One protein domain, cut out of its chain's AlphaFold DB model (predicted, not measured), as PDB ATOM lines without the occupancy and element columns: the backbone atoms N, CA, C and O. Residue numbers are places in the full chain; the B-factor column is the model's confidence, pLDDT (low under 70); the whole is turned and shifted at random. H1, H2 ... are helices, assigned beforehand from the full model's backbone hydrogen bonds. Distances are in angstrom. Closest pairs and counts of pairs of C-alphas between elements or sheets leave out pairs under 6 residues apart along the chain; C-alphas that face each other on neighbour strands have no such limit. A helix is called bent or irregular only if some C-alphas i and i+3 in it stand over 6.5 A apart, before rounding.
ATOM      1  N   ASP A  82      -5.102 178.002  82.384       81.88
ATOM      2  CA  ASP A  82      -5.093 176.558  82.596       81.88
ATOM      3  C   ASP A  82      -4.374 176.169  83.907       81.88
ATOM      4  O   ASP A  82      -4.965 175.479  84.734       81.88
ATOM      5  N   ASP A  83      -3.176 176.702  84.164       82.75
ATOM      6  CA  ASP A  83      -2.394 176.391  85.372       82.75
ATOM      7  C   ASP A  83      -3.095 176.884  86.647       82.75
ATOM      8  O   ASP A  83      -3.130 176.202  87.673       82.75
ATOM      9  N   ILE A  84      -3.707 178.075  86.586       83.69
ATOM     10  CA  ILE A  84      -4.480 178.625  87.708       83.69
ATOM     11  C   ILE A  84      -5.706 177.742  87.978       83.69
ATOM     12  O   ILE A  84      -6.038 177.471  89.134       83.69
ATOM     13  N   LEU A  85      -6.388 177.286  86.925       81.12
ATOM     14  CA  LEU A  85      -7.554 176.413  87.047       81.12
ATOM     15  C   LEU A  85      -7.195 175.054  87.641       81.12
ATOM     16  O   LEU A  85      -7.980 174.540  88.433       81.12
ATOM     17  N   ASP A  86      -6.021 174.507  87.331       77.12
ATOM     18  CA  ASP A  86      -5.560 173.237  87.905       77.12
ATOM     19  C   ASP A  86      -5.318 173.339  89.412       77.12
ATOM     20  O   ASP A  86      -5.572 172.383  90.144       77.12
ATOM     21  N   VAL A  87      -4.900 174.510  89.907       76.38
ATOM     22  CA  VAL A  87      -4.810 174.791  91.350       76.38
ATOM     23  C   VAL A  87      -6.197 174.955  91.973       76.38
ATOM     24  O   VAL A  87      -6.460 174.409  93.046       76.38
ATOM     25  N   VAL A  88      -7.099 175.679  91.307       72.25
ATOM     26  CA  VAL A  88      -8.468 175.902  91.799       72.25
ATOM     27  C   VAL A  88      -9.270 174.599  91.830       72.25
ATOM     28  O   VAL A  88     -10.001 174.373  92.789       72.25
ATOM     29  N   GLY A  89      -9.088 173.713  90.849       61.88
ATOM     30  CA  GLY A  89      -9.719 172.393  90.807       61.88
ATOM     31  C   GLY A  89      -9.330 171.491  91.984       61.88
ATOM     32  O   GLY A  89     -10.134 170.662  92.401       61.88
ATOM     33  N   LYS A  90      -8.151 171.692  92.598       61.31
ATOM     34  CA  LYS A  90      -7.755 170.979  93.835       61.31
ATOM     35  C   LYS A  90      -8.662 171.322  95.012       61.31
ATOM     36  O   LYS A  90      -8.856 170.519  95.922       61.31
ATOM     37  N   VAL A  91      -9.197 172.538  95.015       59.28
ATOM     38  CA  VAL A  91     -10.117 173.006  96.039       59.28
ATOM     39  C   VAL A  91     -11.508 172.603  95.577       59.28
ATOM     40  O   VAL A  91     -12.133 173.321  94.798       59.28
ATOM     41  N   LYS A  92     -12.037 171.457  96.040       53.47
ATOM     42  CA  LYS A  92     -13.453 171.183  95.771       53.47
ATOM     43  C   LYS A  92     -14.215 172.360  96.381       53.47
ATOM     44  O   LYS A  92     -14.143 172.607  97.583       53.47
ATOM     45  N   ILE A  93     -14.982 173.071  95.562       51.09
ATOM     46  CA  ILE A  93     -15.873 174.136  96.044       51.09
ATOM     47  C   ILE A  93     -16.861 173.562  97.085       51.09
ATOM     48  O   ILE A  93     -17.323 174.280  97.966       51.09
ATOM     49  N   GLY A  94     -17.086 172.237  97.055       40.03
ATOM     50  CA  GLY A  94     -17.762 171.461  98.099       40.03
ATOM     51  C   GLY A  94     -16.876 170.829  99.191       40.03
ATOM     52  O   GLY A  94     -17.424 170.361 100.173       40.03
ATOM     53  N   SER A  95     -15.537 170.808  99.108       37.62
ATOM     54  CA  SER A  95     -14.634 170.380 100.207       37.62
ATOM     55  C   SER A  95     -14.198 171.522 101.113       37.62
ATOM     56  O   SER A  95     -13.389 171.321 102.013       37.62
ATOM     57  N   THR A  96     -14.889 172.648 101.008       39.03
ATOM     58  CA  THR A  96     -15.378 173.312 102.212       39.03
ATOM     59  C   THR A  96     -16.139 172.340 103.145       39.03
ATOM     60  O   THR A  96     -16.387 172.688 104.278       39.03
ATOM     61  N   ILE A  97     -16.470 171.101 102.757       36.66
ATOM     62  CA  ILE A  97     -17.131 170.108 103.624       36.66
ATOM     63  C   ILE A  97     -16.240 168.886 103.948       36.66
ATOM     64  O   ILE A  97     -16.591 168.114 104.826       36.66
ATOM     65  N   ALA A  98     -15.039 168.729 103.368       41.50
ATOM     66  CA  ALA A  98     -14.116 167.672 103.833       41.50
ATOM     67  C   ALA A  98     -13.285 168.113 105.058       41.50
ATOM     68  O   ALA A  98     -12.784 167.273 105.794       41.50
ATOM     69  N   SER A  99     -13.185 169.427 105.309       43.19
ATOM     70  CA  SER A  99     -12.637 170.004 106.549       43.19
ATOM     71  C   SER A  99     -13.500 171.155 107.098       43.19
ATOM     72  O   SER A  99     -12.975 172.102 107.681       43.19
ATOM     73  N   GLY A 100     -14.817 171.100 106.868       50.97
ATOM     74  CA  GLY A 100     -15.816 171.996 107.458       50.97
ATOM     75  C   GLY A 100     -15.877 173.427 106.893       50.97
ATOM     76  O   GLY A 100     -14.871 174.122 106.739       50.97
ATOM     77  N   PHE A 101     -17.107 173.903 106.666       59.06
ATOM     78  CA  PHE A 101     -17.442 175.302 106.378       59.06
ATOM     79  C   PHE A 101     -16.737 176.306 107.312       59.06
ATOM     80  O   PHE A 101     -16.280 177.342 106.816       59.06
ATOM     81  N   PRO A 102     -16.505 175.980 108.602       64.50
ATOM     82  CA  PRO A 102     -15.714 176.816 109.503       64.50
ATOM     83  C   PRO A 102     -14.279 177.097 109.028       64.50
ATOM     84  O   PRO A 102     -13.842 178.245 109.048       64.50
ATOM     85  N   THR A 103     -13.546 176.099 108.523       67.88
ATOM     86  CA  THR A 103     -12.145 176.280 108.094       67.88
ATOM     87  C   THR A 103     -12.035 177.183 106.866       67.88
ATOM     88  O   THR A 103     -11.078 177.947 106.721       67.88
ATOM     89  N   HIS A 104     -13.027 177.132 105.974       71.12
ATOM     90  CA  HIS A 104     -13.097 178.041 104.832       71.12
ATOM     91  C   HIS A 104     -13.298 179.492 105.278       71.12
ATOM     92  O   HIS A 104     -12.598 180.373 104.781       71.12
ATOM     93  N   LEU A 105     -14.194 179.736 106.241       75.50
ATOM     94  CA  LEU A 105     -14.424 181.074 106.790       75.50
ATOM     95  C   LEU A 105     -13.167 181.649 107.451       75.50
ATOM     96  O   LEU A 105     -12.866 182.820 107.236       75.50
ATOM     97  N   ILE A 106     -12.388 180.825 108.162       82.19
ATOM     98  CA  ILE A 106     -11.103 181.241 108.750       82.19
ATOM     99  C   ILE A 106     -10.121 181.687 107.657       82.19
ATOM    100  O   ILE A 106      -9.569 182.784 107.729       82.19
ATOM    101  N   ARG A 107      -9.931 180.877 106.605       79.69
ATOM    102  CA  ARG A 107      -9.028 181.222 105.487       79.69
ATOM    103  C   ARG A 107      -9.475 182.482 104.756       79.69
ATOM    104  O   ARG A 107      -8.653 183.308 104.370       79.69
ATOM    105  N   VAL A 108     -10.780 182.625 104.558       82.38
ATOM    106  CA  VAL A 108     -11.374 183.820 103.966       82.38
ATOM    107  C   VAL A 108     -11.114 185.044 104.849       82.38
ATOM    108  O   VAL A 108     -10.697 186.068 104.317       82.38
ATOM    109  N   GLY A 109     -11.277 184.929 106.171       84.19
ATOM    110  CA  GLY A 109     -10.945 185.981 107.139       84.19
ATOM    111  C   GLY A 109      -9.487 186.430 107.035       84.19
ATOM    112  O   GLY A 109      -9.228 187.606 106.808       84.19
ATOM    113  N   GLN A 110      -8.541 185.487 107.042       87.44
ATOM    114  CA  GLN A 110      -7.106 185.777 106.887       87.44
ATOM    115  C   GLN A 110      -6.780 186.506 105.572       87.44
ATOM    116  O   GLN A 110      -5.925 187.390 105.519       87.44
ATOM    117  N   VAL A 111      -7.447 186.133 104.475       86.75
ATOM    118  CA  VAL A 111      -7.271 186.798 103.176       86.75
ATOM    119  C   VAL A 111      -7.868 188.207 103.193       86.75
ATOM    120  O   VAL A 111      -7.254 189.134 102.665       86.75
ATOM    121  N   LEU A 112      -9.039 188.383 103.809       86.94
ATOM    122  CA  LEU A 112      -9.683 189.687 103.972       86.94
ATOM    123  C   LEU A 112      -8.832 190.641 104.818       86.94
ATOM    124  O   LEU A 112      -8.655 191.788 104.416       86.94
ATOM    125  N   GLU A 113      -8.251 190.159 105.915       90.88
ATOM    126  CA  GLU A 113      -7.328 190.924 106.761       90.88
ATOM    127  C   GLU A 113      -6.099 191.385 105.978       90.88
ATOM    128  O   GLU A 113      -5.740 192.559 106.024       90.88
ATOM    129  N   ARG A 114      -5.487 190.500 105.180       91.00
ATOM    130  CA  ARG A 114      -4.354 190.870 104.316       91.00
ATOM    131  C   ARG A 114      -4.741 191.903 103.265       91.00
ATOM    132  O   ARG A 114      -3.978 192.833 103.015       91.00
ATOM    133  N   PHE A 115      -5.922 191.770 102.658       90.38
ATOM    134  CA  PHE A 115      -6.419 192.776 101.720       90.38
ATOM    135  C   PHE A 115      -6.660 194.121 102.400       90.38
ATOM    136  O   PHE A 115      -6.304 195.150 101.830       90.38
ATOM    137  N   GLN A 116      -7.217 194.117 103.612       89.50
ATOM    138  CA  GLN A 116      -7.433 195.326 104.399       89.50
ATOM    139  C   GLN A 116      -6.105 195.981 104.798       89.50
ATOM    140  O   GLN A 116      -5.951 197.185 104.599       89.50
ATOM    141  N   ALA A 117      -5.135 195.202 105.282       92.69
ATOM    142  CA  ALA A 117      -3.804 195.682 105.652       92.69
ATOM    143  C   ALA A 117      -3.052 196.290 104.457       92.69
ATOM    144  O   ALA A 117      -2.376 197.304 104.597       92.69
ATOM    145  N   ALA A 118      -3.223 195.720 103.262       93.75
ATOM    146  CA  ALA A 118      -2.665 196.257 102.023       93.75
ATOM    147  C   ALA A 118      -3.520 197.378 101.382       93.75
ATOM    148  O   ALA A 118      -3.214 197.832 100.280       93.75
ATOM    149  N   GLY A 119      -4.593 197.836 102.039       90.62
ATOM    150  CA  GLY A 119      -5.419 198.961 101.586       90.62
ATOM    151  C   GLY A 119      -6.341 198.664 100.394       90.62
ATOM    152  O   GLY A 119      -6.862 199.592  99.766       90.62
ATOM    153  N   PHE A 120      -6.576 197.392 100.058       89.31
ATOM    154  CA  PHE A 120      -7.481 197.013  98.973       89.31
ATOM    155  C   PHE A 120      -8.951 197.203  99.371       89.31
ATOM    156  O   PHE A 120      -9.388 196.820 100.454       89.31
ATOM    157  N   LYS A 121      -9.762 197.731  98.444       85.62
ATOM    158  CA  LYS A 121     -11.225 197.812  98.588       85.62
ATOM    159  C   LYS A 121     -11.899 196.696  97.795       85.62
ATOM    160  O   LYS A 121     -11.779 196.635  96.571       85.62
ATOM    161  N   LEU A 122     -12.638 195.832  98.484       80.69
ATOM    162  CA  LEU A 122     -13.299 194.674  97.883       80.69
ATOM    163  C   LEU A 122     -14.761 194.963  97.534       80.69
ATOM    164  O   LEU A 122     -15.461 195.707  98.217       80.69
ATOM    165  N   LYS A 123     -15.245 194.333  96.460       79.00
ATOM    166  CA  LYS A 123     -16.647 194.416  96.034       79.00
ATOM    167  C   LYS A 123     -17.391 193.123  96.359       79.00
ATOM    168  O   LYS A 123     -17.242 192.116  95.667       79.00
ATOM    169  N   MET A 124     -18.267 193.184  97.355       67.06
ATOM    170  CA  MET A 124     -19.049 192.040  97.832       67.06
ATOM    171  C   MET A 124     -20.272 191.787  96.938       67.06
ATOM    172  O   MET A 124     -21.337 192.353  97.151       67.06
ATOM    173  N   LYS A 125     -20.131 190.973  95.879       64.00
ATOM    174  CA  LYS A 125     -21.281 190.583  95.025       64.00
ATOM    175  C   LYS A 125     -21.443 189.087  94.738       64.00
ATOM    176  O   LYS A 125     -22.495 188.696  94.243       64.00
ATOM    177  N   LYS A 126     -20.419 188.256  94.947       61.44
ATOM    178  CA  LYS A 126     -20.399 186.864  94.449       61.44
ATOM    179  C   LYS A 126     -19.730 185.879  95.418       61.44
ATOM    180  O   LYS A 126     -18.749 185.245  95.053       61.44
ATOM    181  N   TRP A 127     -20.227 185.794  96.647       65.62
ATOM    182  CA  TRP A 127     -19.671 184.930  97.698       65.62
ATOM    183  C   TRP A 127     -20.657 183.798  98.029       65.62
ATOM    184  O   TRP A 127     -21.850 183.945  97.760       65.62
ATOM    185  N   GLY A 128     -20.162 182.669  98.551       64.94
ATOM    186  CA  GLY A 128     -21.000 181.578  99.077       64.94
ATOM    187  C   GLY A 128     -21.824 180.799  98.043       64.94
ATOM    188  O   GLY A 128     -22.942 180.395  98.339       64.94
ATOM    189  N   ARG A 129     -21.322 180.616  96.815       72.75
ATOM    190  CA  ARG A 129     -22.025 179.851  95.768       72.75
ATOM    191  C   ARG A 129     -21.338 178.521  95.495       72.75
ATOM    192  O   ARG A 129     -20.119 178.478  95.375       72.75
TER     193      ARG A 129
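What this domain is: This is residues 82 to 129 of the 256 residues of a protein of Phytophthora megakarya (UniProt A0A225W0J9). What shape does the backbone make? A long helix, H2, and a shorter one, H1, form the two arms of an open V, joined at its corner by residues 91 to 99, and the tail of residues 118 to 129 folds back from the far end of H2, spaced off from it. What is it built of? The printed part has 48 residues, with two named helices in the order H1, H2 and no named strand, and its class is all helix. How compact is it? It is loose, with a radius of gyration of the C-alphas of 12.6 A and spans of 31 by 28 by 19 A.

Where its parts are: Where is the longest helix? H2 holds residues 100 to 117 and measures 26.6 A from C-alpha 100 at (-15.816, 171.996, 107.458) to C-alpha 117 at (-3.804, 195.682, 105.652). Where is the other helix? H1 holds residues 82 to 90, 12.8 A from first to last C-alpha, and begins with C-alpha 82 at (-5.093, 176.558, 82.596).

How they stand to each other: How does H2 stand to H1? They are apart, with no C-alpha of the one within 8 A of the other, and a short link of 9 residues joins them. What stands free? Among the stretches with no C-alpha 8 or more residues away along the chain within 10 A are residues 82 to 92, of which 82 to 90 belong to H1, and residues 106 to 111, which belong to H2. How do the helix backbones run? O i to N i+4 pairs are within hydrogen-bond range in 13 of 14 cases in H2 and 4 of 5 in H1, and neither helix is bent.

The domain as a whole: How large is it? The two C-alphas farthest apart, those of Ala 98 and Gly 119, are 32.6 A apart. Is anything missing? The printed part has no cut. Where is the model's confidence low? The mean pLDDT of the printed part is 71.4, and residues 89 to 103 and 124 to 128 are under 70.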